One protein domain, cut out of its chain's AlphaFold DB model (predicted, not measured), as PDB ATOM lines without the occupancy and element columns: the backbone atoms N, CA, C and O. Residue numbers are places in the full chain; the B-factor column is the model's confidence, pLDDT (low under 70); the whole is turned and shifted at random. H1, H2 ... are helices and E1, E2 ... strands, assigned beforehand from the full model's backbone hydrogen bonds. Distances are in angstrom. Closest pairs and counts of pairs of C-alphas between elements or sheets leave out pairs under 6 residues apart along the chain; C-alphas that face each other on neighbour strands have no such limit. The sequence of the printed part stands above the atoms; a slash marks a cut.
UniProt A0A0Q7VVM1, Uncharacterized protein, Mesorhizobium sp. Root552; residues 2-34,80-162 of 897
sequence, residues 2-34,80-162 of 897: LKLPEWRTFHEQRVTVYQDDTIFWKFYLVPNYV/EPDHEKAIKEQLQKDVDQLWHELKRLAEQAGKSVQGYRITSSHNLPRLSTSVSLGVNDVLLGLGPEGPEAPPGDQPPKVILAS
ATOM      1  N   LEU A   2     169.189 169.492 155.536       85.31
ATOM      2  CA  LEU A   2     167.874 169.661 156.164       85.31
ATOM      3  C   LEU A   2     166.857 168.664 155.571       85.31
ATOM      4  O   LEU A   2     166.904 168.382 154.370       85.31
ATOM      5  N   LYS A   3     165.955 168.124 156.394       78.62
ATOM      6  CA  LYS A   3     164.904 167.183 155.962       78.62
ATOM      7  C   LYS A   3     163.497 167.781 156.028       78.62
ATOM      8  O   LYS A   3     163.267 168.744 156.757       78.62
ATOM      9  N   LEU A   4     162.577 167.172 155.282       76.06
ATOM     10  CA  LEU A   4     161.139 167.444 155.306       76.06
ATOM     11  C   LEU A   4     160.352 166.326 156.018       76.06
ATOM     12  O   LEU A   4     160.809 165.180 156.021       76.06
ATOM     13  N   PRO A   5     159.160 166.634 156.568       72.50
ATOM     14  CA  PRO A   5     158.599 167.983 156.752       72.50
ATOM     15  C   PRO A   5     159.344 168.790 157.837       72.50
ATOM     16  O   PRO A   5     160.320 168.314 158.423       72.50
ATOM     17  N   GLU A   6     158.919 170.032 158.077       82.31
ATOM     18  CA  GLU A   6     159.478 170.890 159.124       82.31
ATOM     19  C   GLU A   6     159.413 170.235 160.518       82.31
ATOM     20  O   GLU A   6     158.465 169.522 160.844       82.31
ATOM     21  N   TRP A   7     160.414 170.498 161.368       84.56
ATOM     22  CA  TRP A   7     160.427 170.012 162.755       84.56
ATOM     23  C   TRP A   7     159.342 170.703 163.579       84.56
ATOM     24  O   TRP A   7     158.541 170.060 164.258       84.56
ATOM     25  N   ARG A   8     159.333 172.039 163.530       86.12
ATOM     26  CA  ARG A   8     158.354 172.885 164.215       86.12
ATOM     27  C   ARG A   8     158.368 174.287 163.620       86.12
ATOM     28  O   ARG A   8     159.432 174.824 163.312       86.12
ATOM     29  N   THR A   9     157.197 174.910 163.541       88.88
ATOM     30  CA  THR A   9     157.090 176.356 163.322       88.88
ATOM     31  C   THR A   9     156.865 177.057 164.656       88.88
ATOM     32  O   THR A   9     155.923 176.749 165.384       88.88
ATOM     33  N   PHE A  10     157.742 178.000 164.980       90.56
ATOM     34  CA  PHE A  10     157.646 178.861 166.151       90.56
ATOM     35  C   PHE A  10     156.898 180.132 165.746       90.56
ATOM     36  O   PHE A  10     157.488 181.060 165.193       90.56
ATOM     37  N   HIS A  11     155.577 180.140 165.947       87.00
ATOM     38  CA  HIS A  11     154.696 181.198 165.442       87.00
ATOM     39  C   HIS A  11     154.998 182.577 166.042       87.00
ATOM     40  O   HIS A  11     155.027 183.555 165.299       87.00
ATOM     41  N   GLU A  12     155.282 182.654 167.346       87.81
ATOM     42  CA  GLU A  12     155.617 183.914 168.029       87.81
ATOM     43  C   GLU A  12     156.913 184.523 167.481       87.81
ATOM     44  O   GLU A  12     156.972 185.705 167.150       87.81
ATOM     45  N   GLN A  13     157.941 183.691 167.309       89.19
ATOM     46  CA  GLN A  13     159.243 184.104 166.786       89.19
ATOM     47  C   GLN A  13     159.240 184.236 165.253       89.19
ATOM     48  O   GLN A  13     160.185 184.785 164.686       89.19
ATOM     49  N   ARG A  14     158.181 183.759 164.581       89.56
ATOM     50  CA  ARG A  14     158.010 183.702 163.118       89.56
ATOM     51  C   ARG A  14     159.163 182.988 162.408       89.56
ATOM     52  O   ARG A  14     159.630 183.438 161.363       89.56
ATOM     53  N   VAL A  15     159.614 181.866 162.964       91.06
ATOM     54  CA  VAL A  15     160.694 181.044 162.399       91.06
ATOM     55  C   VAL A  15     160.202 179.616 162.207       91.06
ATOM     56  O   VAL A  15     159.652 179.008 163.127       91.06
ATOM     57  N   THR A  16     160.438 179.061 161.025       91.31
ATOM     58  CA  THR A  16     160.255 177.634 160.761       91.31
ATOM     59  C   THR A  16     161.591 176.921 160.911       91.31
ATOM     60  O   THR A  16     162.607 177.339 160.354       91.31
ATOM     61  N   VAL A  17     161.591 175.850 161.701       92.06
ATOM     62  CA  VAL A  17     162.786 175.071 162.020       92.06
ATOM     63  C   VAL A  17     162.723 173.730 161.313       92.06
ATOM     64  O   VAL A  17     161.740 172.998 161.436       92.06
ATOM     65  N   TYR A  18     163.803 173.385 160.624       89.75
ATOM     66  CA  TYR A  18     164.010 172.080 160.003       89.75
ATOM     67  C   TYR A  18     165.129 171.350 160.737       89.75
ATOM     68  O   TYR A  18     166.111 171.963 161.140       89.75
ATOM     69  N   GLN A  19     165.003 170.042 160.921       86.25
ATOM     70  CA  GLN A  19     166.068 169.229 161.511       86.25
ATOM     71  C   GLN A  19     166.972 168.677 160.401       86.25
ATOM     72  O   GLN A  19     166.549 168.556 159.250       86.25
ATOM     73  N   ASP A  20     168.221 168.357 160.722       84.94
ATOM     74  CA  ASP A  20     169.113 167.644 159.810       84.94
ATOM     75  C   ASP A  20     168.708 166.165 159.666       84.94
ATOM     76  O   ASP A  20     168.167 165.536 160.579       84.94
ATOM     77  N   ASP A  21     168.945 165.601 158.489       72.25
ATOM     78  CA  ASP A  21     168.680 164.203 158.149       72.25
ATOM     79  C   ASP A  21     169.649 163.221 158.829       72.25
ATOM     80  O   ASP A  21     169.262 162.097 159.155       72.25
ATOM     81  N   THR A  22     170.892 163.648 159.057       70.94
ATOM     82  CA  THR A  22     171.976 162.823 159.606       70.94
ATOM     83  C   THR A  22     172.287 163.130 161.067       70.94
ATOM     84  O   THR A  22     172.705 162.236 161.797       70.94
ATOM     85  N   ILE A  23     172.060 164.369 161.512       75.62
ATOM     86  CA  ILE A  23     172.422 164.832 162.857       75.62
ATOM     87  C   ILE A  23     171.177 165.349 163.589       75.62
ATOM     88  O   ILE A  23     170.760 166.490 163.404       75.62
ATOM     89  N   PHE A  24     170.587 164.547 164.483       75.38
ATOM     90  CA  PHE A  24     169.321 164.921 165.138       75.38
ATOM     91  C   PHE A  24     169.418 166.156 166.061       75.38
ATOM     92  O   PHE A  24     168.398 166.771 166.361       75.38
ATOM     93  N   TRP A  25     170.619 166.552 166.497       84.50
ATOM     94  CA  TRP A  25     170.852 167.778 167.278       84.50
ATOM     95  C   TRP A  25     171.263 168.987 166.422       84.50
ATOM     96  O   TRP A  25     171.642 170.028 166.962       84.50
ATOM     97  N   LYS A  26     171.201 168.872 165.091       87.19
ATOM     98  CA  LYS A  26     171.450 169.971 164.155       87.19
ATOM     99  C   LYS A  26     170.140 170.438 163.528       87.19
ATOM    100  O   LYS A  26     169.351 169.632 163.036       87.19
ATOM    101  N   PHE A  27     169.940 171.750 163.512       91.81
ATOM    102  CA  PHE A  27     168.726 172.390 163.025       91.81
ATOM    103  C   PHE A  27     169.037 173.569 162.104       91.81
ATOM    104  O   PHE A  27     170.080 174.214 162.211       91.81
ATOM    105  N   TYR A  28     168.100 173.852 161.209       92.56
ATOM    106  CA  TYR A  28     168.149 174.923 160.232       92.56
ATOM    107  C   TYR A  28     167.010 175.893 160.506       92.56
ATOM    108  O   TYR A  28     165.845 175.490 160.535       92.56
ATOM    109  N   LEU A  29     167.352 177.162 160.720       92.19
ATOM    110  CA  LEU A  29     166.376 178.213 160.989       92.19
ATOM    111  C   LEU A  29     166.034 178.944 159.694       92.19
ATOM    112  O   LEU A  29     166.925 179.413 158.985       92.19
ATOM    113  N   VAL A  30     164.741 179.062 159.406       91.00
ATOM    114  CA  VAL A  30     164.224 179.823 158.270       91.00
ATOM    115  C   VAL A  30     163.248 180.873 158.798       91.00
ATOM    116  O   VAL A  30     162.158 180.510 159.245       91.00
ATOM    117  N   PRO A  31     163.617 182.166 158.811       90.06
ATOM    118  CA  PRO A  31     162.690 183.213 159.217       90.06
ATOM    119  C   PRO A  31     161.591 183.383 158.162       90.06
ATOM    120  O   PRO A  31     161.854 183.409 156.962       90.06
ATOM    121  N   ASN A  32     160.355 183.551 158.624       86.31
ATOM    122  CA  ASN A  32     159.178 183.790 157.781       86.31
ATOM    123  C   ASN A  32     158.905 185.292 157.584       86.31
ATOM    124  O   ASN A  32     157.803 185.684 157.208       86.31
ATOM    125  N   TYR A  33     159.890 186.140 157.884       84.81
ATOM    126  CA  TYR A  33     159.821 187.593 157.781       84.81
ATOM    127  C   TYR A  33     161.134 188.148 157.222       84.81
ATOM    128  O   TYR A  33     162.167 187.477 157.231       84.81
ATOM    129  N   VAL A  34     161.075 189.389 156.745       84.88
ATOM    130  CA  VAL A  34     162.205 190.130 156.180       84.88
ATOM    131  C   VAL A  34     162.439 191.379 157.024       84.88
ATOM    132  O   VAL A  34     161.480 192.007 157.478       84.88
ATOM    133  N   GLU A  80     166.133 187.276 164.768       85.38
ATOM    134  CA  GLU A  80     166.537 188.178 165.850       85.38
ATOM    135  C   GLU A  80     167.290 187.400 166.949       85.38
ATOM    136  O   GLU A  80     166.860 186.294 167.295       85.38
ATOM    137  N   PRO A  81     168.377 187.941 167.536       87.44
ATOM    138  CA  PRO A  81     169.204 187.213 168.505       87.44
ATOM    139  C   PRO A  81     168.426 186.651 169.704       87.44
ATOM    140  O   PRO A  81     168.687 185.531 170.147       87.44
ATOM    141  N   ASP A  82     167.433 187.395 170.199       87.75
ATOM    142  CA  ASP A  82     166.585 186.961 171.315       87.75
ATOM    143  C   ASP A  82     165.663 185.799 170.916       87.75
ATOM    144  O   ASP A  82     165.476 184.851 171.683       87.75
ATOM    145  N   HIS A  83     165.135 185.827 169.687       90.88
ATOM    146  CA  HIS A  83     164.343 184.731 169.131       90.88
ATOM    147  C   HIS A  83     165.205 183.488 168.904       90.88
ATOM    148  O   HIS A  83     164.789 182.386 169.259       90.88
ATOM    149  N   GLU A  84     166.412 183.652 168.353       91.56
ATOM    150  CA  GLU A  84     167.359 182.553 168.156       91.56
ATOM    151  C   GLU A  84     167.702 181.882 169.490       91.56
ATOM    152  O   GLU A  84     167.667 180.653 169.591       91.56
ATOM    153  N   LYS A  85     167.961 182.676 170.537       92.44
ATOM    154  CA  LYS A  85     168.236 182.170 171.884       92.44
ATOM    155  C   LYS A  85     167.056 181.369 172.444       92.44
ATOM    156  O   LYS A  85     167.261 180.240 172.888       92.44
ATOM    157  N   ALA A  86     165.839 181.909 172.374       92.19
ATOM    158  CA  ALA A  86     164.633 181.233 172.860       92.19
ATOM    159  C   ALA A  86     164.359 179.915 172.109       92.19
ATOM    160  O   ALA A  86     164.077 178.885 172.726       92.19
ATOM    161  N   ILE A  87     164.504 179.921 170.779       93.81
ATOM    162  CA  ILE A  87     164.358 178.719 169.947       93.81
ATOM    163  C   ILE A  87     165.423 177.688 170.326       93.81
ATOM    164  O   ILE A  87     165.100 176.517 170.520       93.81
ATOM    165  N   LYS A  88     166.684 178.104 170.484       94.62
ATOM    166  CA  LYS A  88     167.788 177.210 170.849       94.62
ATOM    167  C   LYS A  88     167.578 176.549 172.211       94.62
ATOM    168  O   LYS A  88     167.838 175.356 172.337       94.62
ATOM    169  N   GLU A  89     167.088 177.285 173.208       93.50
ATOM    170  CA  GLU A  89     166.755 176.732 174.528       93.50
ATOM    171  C   GLU A  89     165.655 175.666 174.439       93.50
ATOM    172  O   GLU A  89     165.758 174.617 175.077       93.50
ATOM    173  N   GLN A  90     164.625 175.892 173.617       92.50
ATOM    174  CA  GLN A  90     163.572 174.900 173.413       92.50
ATOM    175  C   GLN A  90     164.072 173.672 172.641       92.50
ATOM    176  O   GLN A  90     163.780 172.547 173.041       92.50
ATOM    177  N   LEU A  91     164.855 173.864 171.576       92.00
ATOM    178  CA  LEU A  91     165.456 172.762 170.821       92.00
ATOM    179  C   LEU A  91     166.413 171.936 171.685       92.00
ATOM    180  O   LEU A  91     166.492 170.724 171.507       92.00
ATOM    181  N   GLN A  92     167.114 172.560 172.639       93.38
ATOM    182  CA  GLN A  92     167.990 171.834 173.555       93.38
ATOM    183  C   GLN A  92     167.185 170.883 174.446       93.38
ATOM    184  O   GLN A  92     167.564 169.725 174.567       93.38
ATOM    185  N   LYS A  93     166.036 171.321 174.979       91.06
ATOM    186  CA  LYS A  93     165.133 170.441 175.745       91.06
ATOM    187  C   LYS A  93     164.653 169.252 174.910       91.06
ATOM    188  O   LYS A  93     164.644 168.127 175.404       91.06
ATOM    189  N   ASP A  94     164.286 169.500 173.651       86.12
ATOM    190  CA  ASP A  94     163.827 168.458 172.727       86.12
ATOM    191  C   ASP A  94     164.953 167.432 172.441       86.12
ATOM    192  O   ASP A  94     164.721 166.221 172.446       86.12
ATOM    193  N   VAL A  95     166.193 167.902 172.243       85.31
ATOM    194  CA  VAL A  95     167.386 167.057 172.041       85.31
ATOM    195  C   VAL A  95     167.730 166.249 173.290       85.31
ATOM    196  O   VAL A  95     168.012 165.054 173.173       85.31
ATOM    197  N   ASP A  96     167.683 166.868 174.470       86.31
ATOM    198  CA  ASP A  96     167.967 166.212 175.748       86.31
ATOM    199  C   ASP A  96     166.977 165.069 176.000       86.31
ATOM    200  O   ASP A  96     167.379 163.950 176.335       86.31
ATOM    201  N   GLN A  97     165.684 165.320 175.772       83.62
ATOM    202  CA  GLN A  97     164.630 164.318 175.921       83.62
ATOM    203  C   GLN A  97     164.837 163.129 174.975       83.62
ATOM    204  O   GLN A  97     164.795 161.978 175.421       83.62
ATOM    205  N   LEU A  98     165.107 163.398 173.694       76.75
ATOM    206  CA  LEU A  98     165.354 162.351 172.704       76.75
ATOM    207  C   LEU A  98     166.603 161.533 173.054       76.75
ATOM    208  O   LEU A  98     166.579 160.306 173.000       76.75
ATOM    209  N   TRP A  99     167.685 162.188 173.476       78.44
ATOM    210  CA  TRP A  99     168.903 161.500 173.899       78.44
ATOM    211  C   TRP A  99     168.662 160.577 175.101       78.44
ATOM    212  O   TRP A  99     169.132 159.438 175.102       78.44
ATOM    213  N   HIS A 100     167.895 161.021 176.103       81.00
ATOM    214  CA  HIS A 100     167.550 160.192 177.261       81.00
ATOM    215  C   HIS A 100     166.716 158.962 176.882       81.00
ATOM    216  O   HIS A 100     166.949 157.874 177.415       81.00
ATOM    217  N   GLU A 101     165.772 159.109 175.952       75.12
ATOM    218  CA  GLU A 101     164.979 157.989 175.445       75.12
ATOM    219  C   GLU A 101     165.854 156.957 174.724       75.12
ATOM    220  O   GLU A 101     165.767 155.762 175.014       75.12
ATOM    221  N   LEU A 102     166.752 157.426 173.857       71.00
ATOM    222  CA  LEU A 102     167.706 156.584 173.135       71.00
ATOM    223  C   LEU A 102     168.665 155.865 174.082       71.00
ATOM    224  O   LEU A 102     168.922 154.674 173.910       71.00
ATOM    225  N   LYS A 103     169.150 156.561 175.115       73.19
ATOM    226  CA  LYS A 103     169.995 155.974 176.157       73.19
ATOM    227  C   LYS A 103     169.297 154.854 176.901       73.19
ATOM    228  O   LYS A 103     169.849 153.762 177.002       73.19
ATOM    229  N   ARG A 104     168.056 155.084 177.321       75.38
ATOM    230  CA  ARG A 104     167.240 154.059 177.973       75.38
ATOM    231  C   ARG A 104     167.039 152.831 177.074       75.38
ATOM    232  O   ARG A 104     167.154 151.708 177.558       75.38
ATOM    233  N   LEU A 105     166.746 153.026 175.785       68.12
ATOM    234  CA  LEU A 105     166.542 151.930 174.827       68.12
ATOM    235  C   LEU A 105     167.829 151.131 174.567       68.12
ATOM    236  O   LEU A 105     167.790 149.901 174.524       68.12
ATOM    237  N   ALA A 106     168.969 151.811 174.430       67.25
ATOM    238  CA  ALA A 106     170.265 151.164 174.241       67.25
ATOM    239  C   ALA A 106     170.670 150.337 175.475       67.25
ATOM    240  O   ALA A 106     171.033 149.166 175.338       67.25
ATOM    241  N   GLU A 107     170.513 150.902 176.679       72.31
ATOM    242  CA  GLU A 107     170.791 150.221 177.950       72.31
ATOM    243  C   GLU A 107     169.915 148.968 178.132       72.31
ATOM    244  O   GLU A 107     170.429 147.909 178.493       72.31
ATOM    245  N   GLN A 108     168.618 149.042 177.805       72.00
ATOM    246  CA  GLN A 108     167.702 147.889 177.835       72.00
ATOM    247  C   GLN A 108     168.112 146.763 176.874       72.00
ATOM    248  O   GLN A 108     167.833 145.594 177.134       72.00
ATOM    249  N   ALA A 109     168.793 147.101 175.779       66.06
ATOM    250  CA  ALA A 109     169.284 146.157 174.781       66.06
ATOM    251  C   ALA A 109     170.718 145.660 175.044       66.06
ATOM    252  O   ALA A 109     171.266 144.925 174.220       66.06
ATOM    253  N   GLY A 110     171.350 146.079 176.149       66.12
ATOM    254  CA  GLY A 110     172.745 145.757 176.463       66.12
ATOM    255  C   GLY A 110     173.763 146.397 175.509       66.12
ATOM    256  O   GLY A 110     174.857 145.861 175.333       66.12
ATOM    257  N   LYS A 111     173.410 147.514 174.859       64.56
ATOM    258  CA  LYS A 111     174.264 148.252 173.913       64.56
ATOM    259  C   LYS A 111     174.567 149.658 174.443       64.56
ATOM    260  O   LYS A 111     173.795 150.223 175.207       64.56
ATOM    261  N   SER A 112     175.706 150.227 174.045       60.19
ATOM    262  CA  SER A 112     176.007 151.647 174.305       60.19
ATOM    263  C   SER A 112     175.213 152.542 173.344       60.19
ATOM    264  O   SER A 112     174.753 152.066 172.317       60.19
ATOM    265  N   VAL A 113     175.064 153.833 173.643       59.72
ATOM    266  CA  VAL A 113     174.639 154.849 172.649       59.72
ATOM    267  C   VAL A 113     175.852 155.411 171.899       59.72
ATOM    268  O   VAL A 113     175.730 155.995 170.824       59.72
ATOM    269  N   GLN A 114     177.053 155.210 172.445       55.62
ATOM    270  CA  GLN A 114     178.300 155.715 171.889       55.62
ATOM    271  C   GLN A 114     178.615 155.029 170.552       55.62
ATOM    272  O   GLN A 114     178.705 153.804 170.482       55.62
ATOM    273  N   GLY A 115     178.791 155.826 169.496       48.78
ATOM    274  CA  GLY A 115     179.109 155.332 168.151       48.78
ATOM    275  C   GLY A 115     177.901 154.933 167.293       48.78
ATOM    276  O   GLY A 115     178.098 154.562 166.137       48.78
ATOM    277  N   TYR A 116     176.672 155.031 167.811       48.66
ATOM    278  CA  TYR A 116     175.464 154.642 167.079       48.66
ATOM    279  C   TYR A 116     174.867 155.809 166.283       48.66
ATOM    280  O   TYR A 116     174.860 156.960 166.726       48.66
ATOM    281  N   ARG A 117     174.402 155.496 165.068       53.34
ATOM    282  CA  ARG A 117     173.850 156.435 164.083       53.34
ATOM    283  C   ARG A 117     172.329 156.339 164.121       53.34
ATOM    284  O   ARG A 117     171.798 155.236 164.101       53.34
ATOM    285  N   ILE A 118     171.636 157.474 164.158       50.12
ATOM    286  CA  ILE A 118     170.170 157.506 164.125       50.12
ATOM    287  C   ILE A 118     169.752 158.402 162.974       50.12
ATOM    288  O   ILE A 118     170.025 159.602 162.978       50.12
ATOM    289  N   THR A 119     169.064 157.823 161.995       49.16
ATOM    290  CA  THR A 119     168.352 158.607 160.989       49.16
ATOM    291  C   THR A 119     167.185 159.310 161.668       49.16
ATOM    292  O   THR A 119     166.360 158.675 162.336       49.16
ATOM    293  N   SER A 120     167.099 160.628 161.508       48.88
ATOM    294  CA  SER A 120     166.189 161.475 162.283       48.88
ATOM    295  C   SER A 120     164.696 161.283 161.954       48.88
ATOM    296  O   SER A 120     163.859 161.966 162.535       48.88
ATOM    297  N   SER A 121     164.317 160.373 161.053       50.66
ATOM    298  CA  SER A 121     162.945 160.186 160.543       50.66
ATOM    299  C   SER A 121     161.904 159.690 161.565       50.66
ATOM    300  O   SER A 121     160.732 159.599 161.227       50.66
ATOM    301  N   HIS A 122     162.303 159.396 162.805       49.31
ATOM    302  CA  HIS A 122     161.445 158.777 163.825       49.31
ATOM    303  C   HIS A 122     160.527 159.751 164.582       49.31
ATOM    304  O   HIS A 122     159.594 159.317 165.244       49.31
ATOM    305  N   ASN A 123     160.767 161.062 164.482       49.72
ATOM    306  CA  ASN A 123     160.008 162.079 165.213       49.72
ATOM    307  C   ASN A 123     159.406 163.095 164.245       49.72
ATOM    308  O   ASN A 123     160.004 164.134 163.962       49.72
ATOM    309  N   LEU A 124     158.222 162.774 163.721       48.31
ATOM    310  CA  LEU A 124     157.385 163.709 162.978       48.31
ATOM    311  C   LEU A 124     156.120 163.991 163.801       48.31
ATOM    312  O   LEU A 124     155.306 163.088 163.980       48.31
ATOM    313  N   PRO A 125     155.907 165.226 164.291       40.22
ATOM    314  CA  PRO A 125     154.796 165.555 165.193       40.22
ATOM    315  C   PRO A 125     153.392 165.455 164.563       40.22
ATOM    316  O   PRO A 125     152.403 165.654 165.263       40.22
ATOM    317  N   ARG A 126     153.283 165.158 163.258       40.22
ATOM    318  CA  ARG A 126     152.015 165.035 162.511       40.22
ATOM    319  C   ARG A 126     151.664 163.609 162.060       40.22
ATOM    320  O   ARG A 126     150.622 163.431 161.438       40.22
ATOM    321  N   LEU A 127     152.486 162.599 162.349       39.22
ATOM    322  CA  LEU A 127     152.154 161.208 162.019       39.22
ATOM    323  C   LEU A 127     151.374 160.561 163.173       39.22
ATOM    324  O   LEU A 127     151.853 160.508 164.302       39.22
ATOM    325  N   SER A 128     150.171 160.049 162.887       34.53
ATOM    326  CA  SER A 128     149.349 159.283 163.842       34.53
ATOM    327  C   SER A 128     149.876 157.865 164.092       34.53
ATOM    328  O   SER A 128     149.311 157.122 164.892       34.53
ATOM    329  N   THR A 129     150.930 157.463 163.390       37.84
ATOM    330  CA  THR A 129     151.621 156.195 163.571       37.84
ATOM    331  C   THR A 129     152.909 156.452 164.338       37.84
ATOM    332  O   THR A 129     153.915 156.891 163.787       37.84
ATOM    333  N   SER A 130     152.895 156.161 165.638       37.00
ATOM    334  CA  SER A 130     154.134 155.960 166.380       37.00
ATOM    335  C   SER A 130     154.856 154.764 165.762       37.00
ATOM    336  O   SER A 130     154.505 153.617 166.046       37.00
ATOM    337  N   VAL A 131     155.847 155.013 164.905       43.81
ATOM    338  CA  VAL A 131     156.869 154.004 164.622       43.81
ATOM    339  C   VAL A 131     157.591 153.812 165.947       43.81
ATOM    340  O   VAL A 131     158.316 154.691 166.405       43.81
ATOM    341  N   SER A 132     157.282 152.722 166.645       44.38
ATOM    342  CA  SER A 132     157.928 152.401 167.911       44.38
ATOM    343  C   SER A 132     159.427 152.280 167.655       44.38
ATOM    344  O   SER A 132     159.824 151.369 166.933       44.38
ATOM    345  N   LEU A 133     160.227 153.182 168.230       49.41
ATOM    346  CA  LEU A 133     161.688 153.117 168.201       49.41
ATOM    347  C   LEU A 133     162.142 151.722 168.657       49.41
ATOM    348  O   LEU A 133     162.027 151.368 169.834       49.41
ATOM    349  N   GLY A 134     162.614 150.910 167.715       45.91
ATOM    350  CA  GLY A 134     163.142 149.579 167.962       45.91
ATOM    351  C   GLY A 134     164.661 149.597 168.128       45.91
ATOM    352  O   GLY A 134     165.364 150.475 167.636       45.91
ATOM    353  N   VAL A 135     165.212 148.562 168.764       43.09
ATOM    354  CA  VAL A 135     166.673 148.362 168.889       43.09
ATOM    355  C   VAL A 135     167.379 148.297 167.525       43.09
ATOM    356  O   VAL A 135     168.559 148.619 167.427       43.09
ATOM    357  N   ASN A 136     166.660 147.914 166.465       44.78
ATOM    358  CA  ASN A 136     167.181 147.911 165.097       44.78
ATOM    359  C   ASN A 136     167.265 149.316 164.487       44.78
ATOM    360  O   ASN A 136     168.134 149.535 163.652       44.78
ATOM    361  N   ASP A 137     166.461 150.273 164.958       46.97
ATOM    362  CA  ASP A 137     166.505 151.674 164.520       46.97
ATOM    363  C   ASP A 137     167.676 152.435 165.155       46.97
ATOM    364  O   ASP A 137     168.248 153.343 164.554       46.97
ATOM    365  N   VAL A 138     168.111 151.976 166.335       45.09
ATOM    366  CA  VAL A 138     169.390 152.339 166.972       45.09
ATOM    367  C   VAL A 138     170.593 151.760 166.192       45.09
ATOM    368  O   VAL A 138     171.725 152.203 166.374       45.09
ATOM    369  N   LEU A 139     170.367 150.780 165.303       43.59
ATOM    370  CA  LEU A 139     171.384 150.083 164.497       43.59
ATOM    371  C   LEU A 139     171.331 150.425 162.997       43.59
ATOM    372  O   LEU A 139     172.032 149.776 162.217       43.59
ATOM    373  N   LEU A 140     170.521 151.396 162.562       38.34
ATOM    374  CA  LEU A 140     170.275 151.608 161.135       38.34
ATOM    375  C   LEU A 140     171.508 152.152 160.403       38.34
ATOM    376  O   LEU A 140     171.926 153.304 160.542       38.34
ATOM    377  N   GLY A 141     172.071 151.263 159.588       37.75
ATOM    378  CA  GLY A 141     173.208 151.500 158.729       37.75
ATOM    379  C   GLY A 141     172.917 152.532 157.647       37.75
ATOM    380  O   GLY A 141     172.077 152.345 156.774       37.75
ATOM    381  N   LEU A 142     173.722 153.583 157.662       37.75
ATOM    382  CA  LEU A 142     174.158 154.271 156.456       37.75
ATOM    383  C   LEU A 142     175.652 153.981 156.299       37.75
ATOM    384  O   LEU A 142     176.338 153.776 157.304       37.75
ATOM    385  N   GLY A 143     176.133 153.903 155.057       38.88
ATOM    386  CA  GLY A 143     177.488 153.466 154.706       38.88
ATOM    387  C   GLY A 143     178.633 154.228 155.406       38.88
ATOM    388  O   GLY A 143     178.414 155.247 156.065       38.88
ATOM    389  N   PRO A 144     179.878 153.736 155.292       33.19
ATOM    390  CA  PRO A 144     181.034 154.164 156.095       33.19
ATOM    391  C   PRO A 144     181.422 155.663 156.039       33.19
ATOM    392  O   PRO A 144     182.188 156.095 156.891       33.19
ATOM    393  N   GLU A 145     180.846 156.477 155.150       40.50
ATOM    394  CA  GLU A 145     181.255 157.868 154.849       40.50
ATOM    395  C   GLU A 145     180.477 158.989 155.609       40.50
ATOM    396  O   GLU A 145     180.624 160.166 155.294       40.50
ATOM    397  N   GLY A 146     179.610 158.681 156.589       43.69
ATOM    398  CA  GLY A 146     178.755 159.680 157.282       43.69
ATOM    399  C   GLY A 146     179.313 160.265 158.608       43.69
ATOM    400  O   GLY A 146     179.937 159.515 159.364       43.69
ATOM    401  N   PRO A 147     179.063 161.559 158.935       46.28
ATOM    402  CA  PRO A 147     179.680 162.266 160.071       46.28
ATOM    403  C   PRO A 147     179.059 161.993 161.466       46.28
ATOM    404  O   PRO A 147     177.861 161.771 161.595       46.28
ATOM    405  N   GLU A 148     179.954 162.042 162.469       53.38
ATOM    406  CA  GLU A 148     179.880 162.125 163.951       53.38
ATOM    407  C   GLU A 148     178.681 161.554 164.747       53.38
ATOM    408  O   GLU A 148     177.551 162.031 164.690       53.38
ATOM    409  N   ALA A 149     178.986 160.581 165.619       52.31
ATOM    410  CA  ALA A 149     178.084 160.024 166.631       52.31
ATOM    411  C   ALA A 149     177.935 160.952 167.859       52.31
ATOM    412  O   ALA A 149     178.879 161.673 168.194       52.31
ATOM    413  N   PRO A 150     176.797 160.914 168.584       56.66
ATOM    414  CA  PRO A 150     176.624 161.706 169.798       56.66
ATOM    415  C   PRO A 150     177.641 161.300 170.887       56.66
ATOM    416  O   PRO A 150     178.009 160.122 170.987       56.66
ATOM    417  N   PRO A 151     178.095 162.247 171.733       56.72
ATOM    418  CA  PRO A 151     179.000 161.955 172.839       56.72
ATOM    419  C   PRO A 151     178.257 161.086 173.863       56.72
ATOM    420  O   PRO A 151     177.359 161.557 174.548       56.72
ATOM    421  N   GLY A 152     178.585 159.793 173.930       56.19
ATOM    422  CA  GLY A 152     177.784 158.751 174.596       56.19
ATOM    423  C   GLY A 152     177.433 158.960 176.078       56.19
ATOM    424  O   GLY A 152     176.551 158.268 176.582       56.19
ATOM    425  N   ASP A 153     178.051 159.925 176.761       66.75
ATOM    426  CA  ASP A 153     177.890 160.129 178.204       66.75
ATOM    427  C   ASP A 153     176.920 161.262 178.579       66.75
ATOM    428  O   ASP A 153     176.420 161.281 179.706       66.75
ATOM    429  N   GLN A 154     176.607 162.180 177.656       74.94
ATOM    430  CA  GLN A 154     175.748 163.345 177.914       74.94
ATOM    431  C   GLN A 154     174.984 163.804 176.658       74.94
ATOM    432  O   GLN A 154     175.451 163.558 175.543       74.94
ATOM    433  N   PRO A 155     173.846 164.511 176.805       77.81
ATOM    434  CA  PRO A 155     173.135 165.076 175.664       77.81
ATOM    435  C   PRO A 155     174.021 165.995 174.799       77.81
ATOM    436  O   PRO A 155     174.783 166.808 175.340       77.81
ATOM    437  N   PRO A 156     173.947 165.903 173.457       83.38
ATOM    438  CA  PRO A 156     174.676 166.802 172.569       83.38
ATOM    439  C   PRO A 156     174.104 168.227 172.608       83.38
ATOM    440  O   PRO A 156     172.910 168.441 172.813       83.38
ATOM    441  N   LYS A 157     174.958 169.227 172.357       88.88
ATOM    442  CA  LYS A 157     174.522 170.626 172.240       88.88
ATOM    443  C   LYS A 157     173.925 170.902 170.864       88.88
ATOM    444  O   LYS A 157     174.495 170.492 169.854       88.88
ATOM    445  N   VAL A 158     172.836 171.667 170.828       91.00
ATOM    446  CA  VAL A 158     172.179 172.083 169.582       91.00
ATOM    447  C   VAL A 158     173.127 172.871 168.675       91.00
ATOM    448  O   VAL A 158     173.727 173.870 169.090       91.00
ATOM    449  N   ILE A 159     173.192 172.452 167.410       91.38
ATOM    450  CA  ILE A 159     173.894 173.138 166.323       91.38
ATOM    451  C   ILE A 159     172.853 173.830 165.441       91.38
ATOM    452  O   ILE A 159     171.931 173.185 164.947       91.38
ATOM    453  N   LEU A 160     173.020 175.132 165.214       91.75
ATOM    454  CA  LEU A 160     172.205 175.899 164.272       91.75
ATOM    455  C   LEU A 160     172.990 176.115 162.976       91.75
ATOM    456  O   LEU A 160     174.190 176.387 163.012       91.75
ATOM    457  N   ALA A 161     172.320 175.972 161.838       88.31
ATOM    458  CA  ALA A 161     172.895 176.165 160.513       88.31
ATOM    459  C   ALA A 161     171.915 176.895 159.583       88.31
ATOM    460  O   ALA A 161     170.718 176.990 159.858       88.31
ATOM    461  N   SER A 162     172.423 177.388 158.454       85.00
ATOM    462  CA  SER A 162     171.605 177.979 157.389       85.00
ATOM    463  C   SER A 162     171.315 176.950 156.292       85.00
ATOM    464  O   SER A 162     172.178 176.112 156.007       85.00
TER     465      SER A 162
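Overview. This is residues 2 to 34 and 80 to 162 of the 897 residues of an uncharacterized protein of Mesorhizobium sp. Root552 (UniProt A0A0Q7VVM1). Little of this is regular structure: one long helix, H1, lies over one face of a small twisted sheet and extends well past it, and residues 109 to 158 fold back from its far end to the last strand. The printed part has 116 residues, with E1, E2, E3, H1, E4 along the chain; the mixed sheet's order is E1, E2, E3, E4. The class is mixed, with 45 residues in named elements; the whole is compact, radius of gyration of the C-alphas 14.8 A, spans 48 by 30 by 27 A.

Arrangement. Start at the hairpin of E1, residues 8 to 10, and E2, residues 15 to 19, with N 10 and O 15 at 2.8 A. E3, residues 26 to 31, ends a meander, each strand antiparallel to the one before; N 28 and O 18 are 2.7 A apart. E4, residues 159 to 161, is parallel to E3, with N 27 and O 159 at 2.8 A. H1, residues 81 to 108, is on the sheet at a height of 10.2 A, over E2 and E3; every O i to N i+4 pair is within hydrogen-bond range.

Along the chain. Find C-alpha 8 at (158.354, 172.885, 164.215). H1 runs 40.4 A to C-alpha 108 at (167.702, 147.889, 177.835).

Size, cuts and confidence. Residues 35 to 79 are cut out, a 10.8 A gap between C-alphas 34 and 80. The link H1 to E4 is long; pLDDT is under 70 at residues 105 to 106 and 109 to 153.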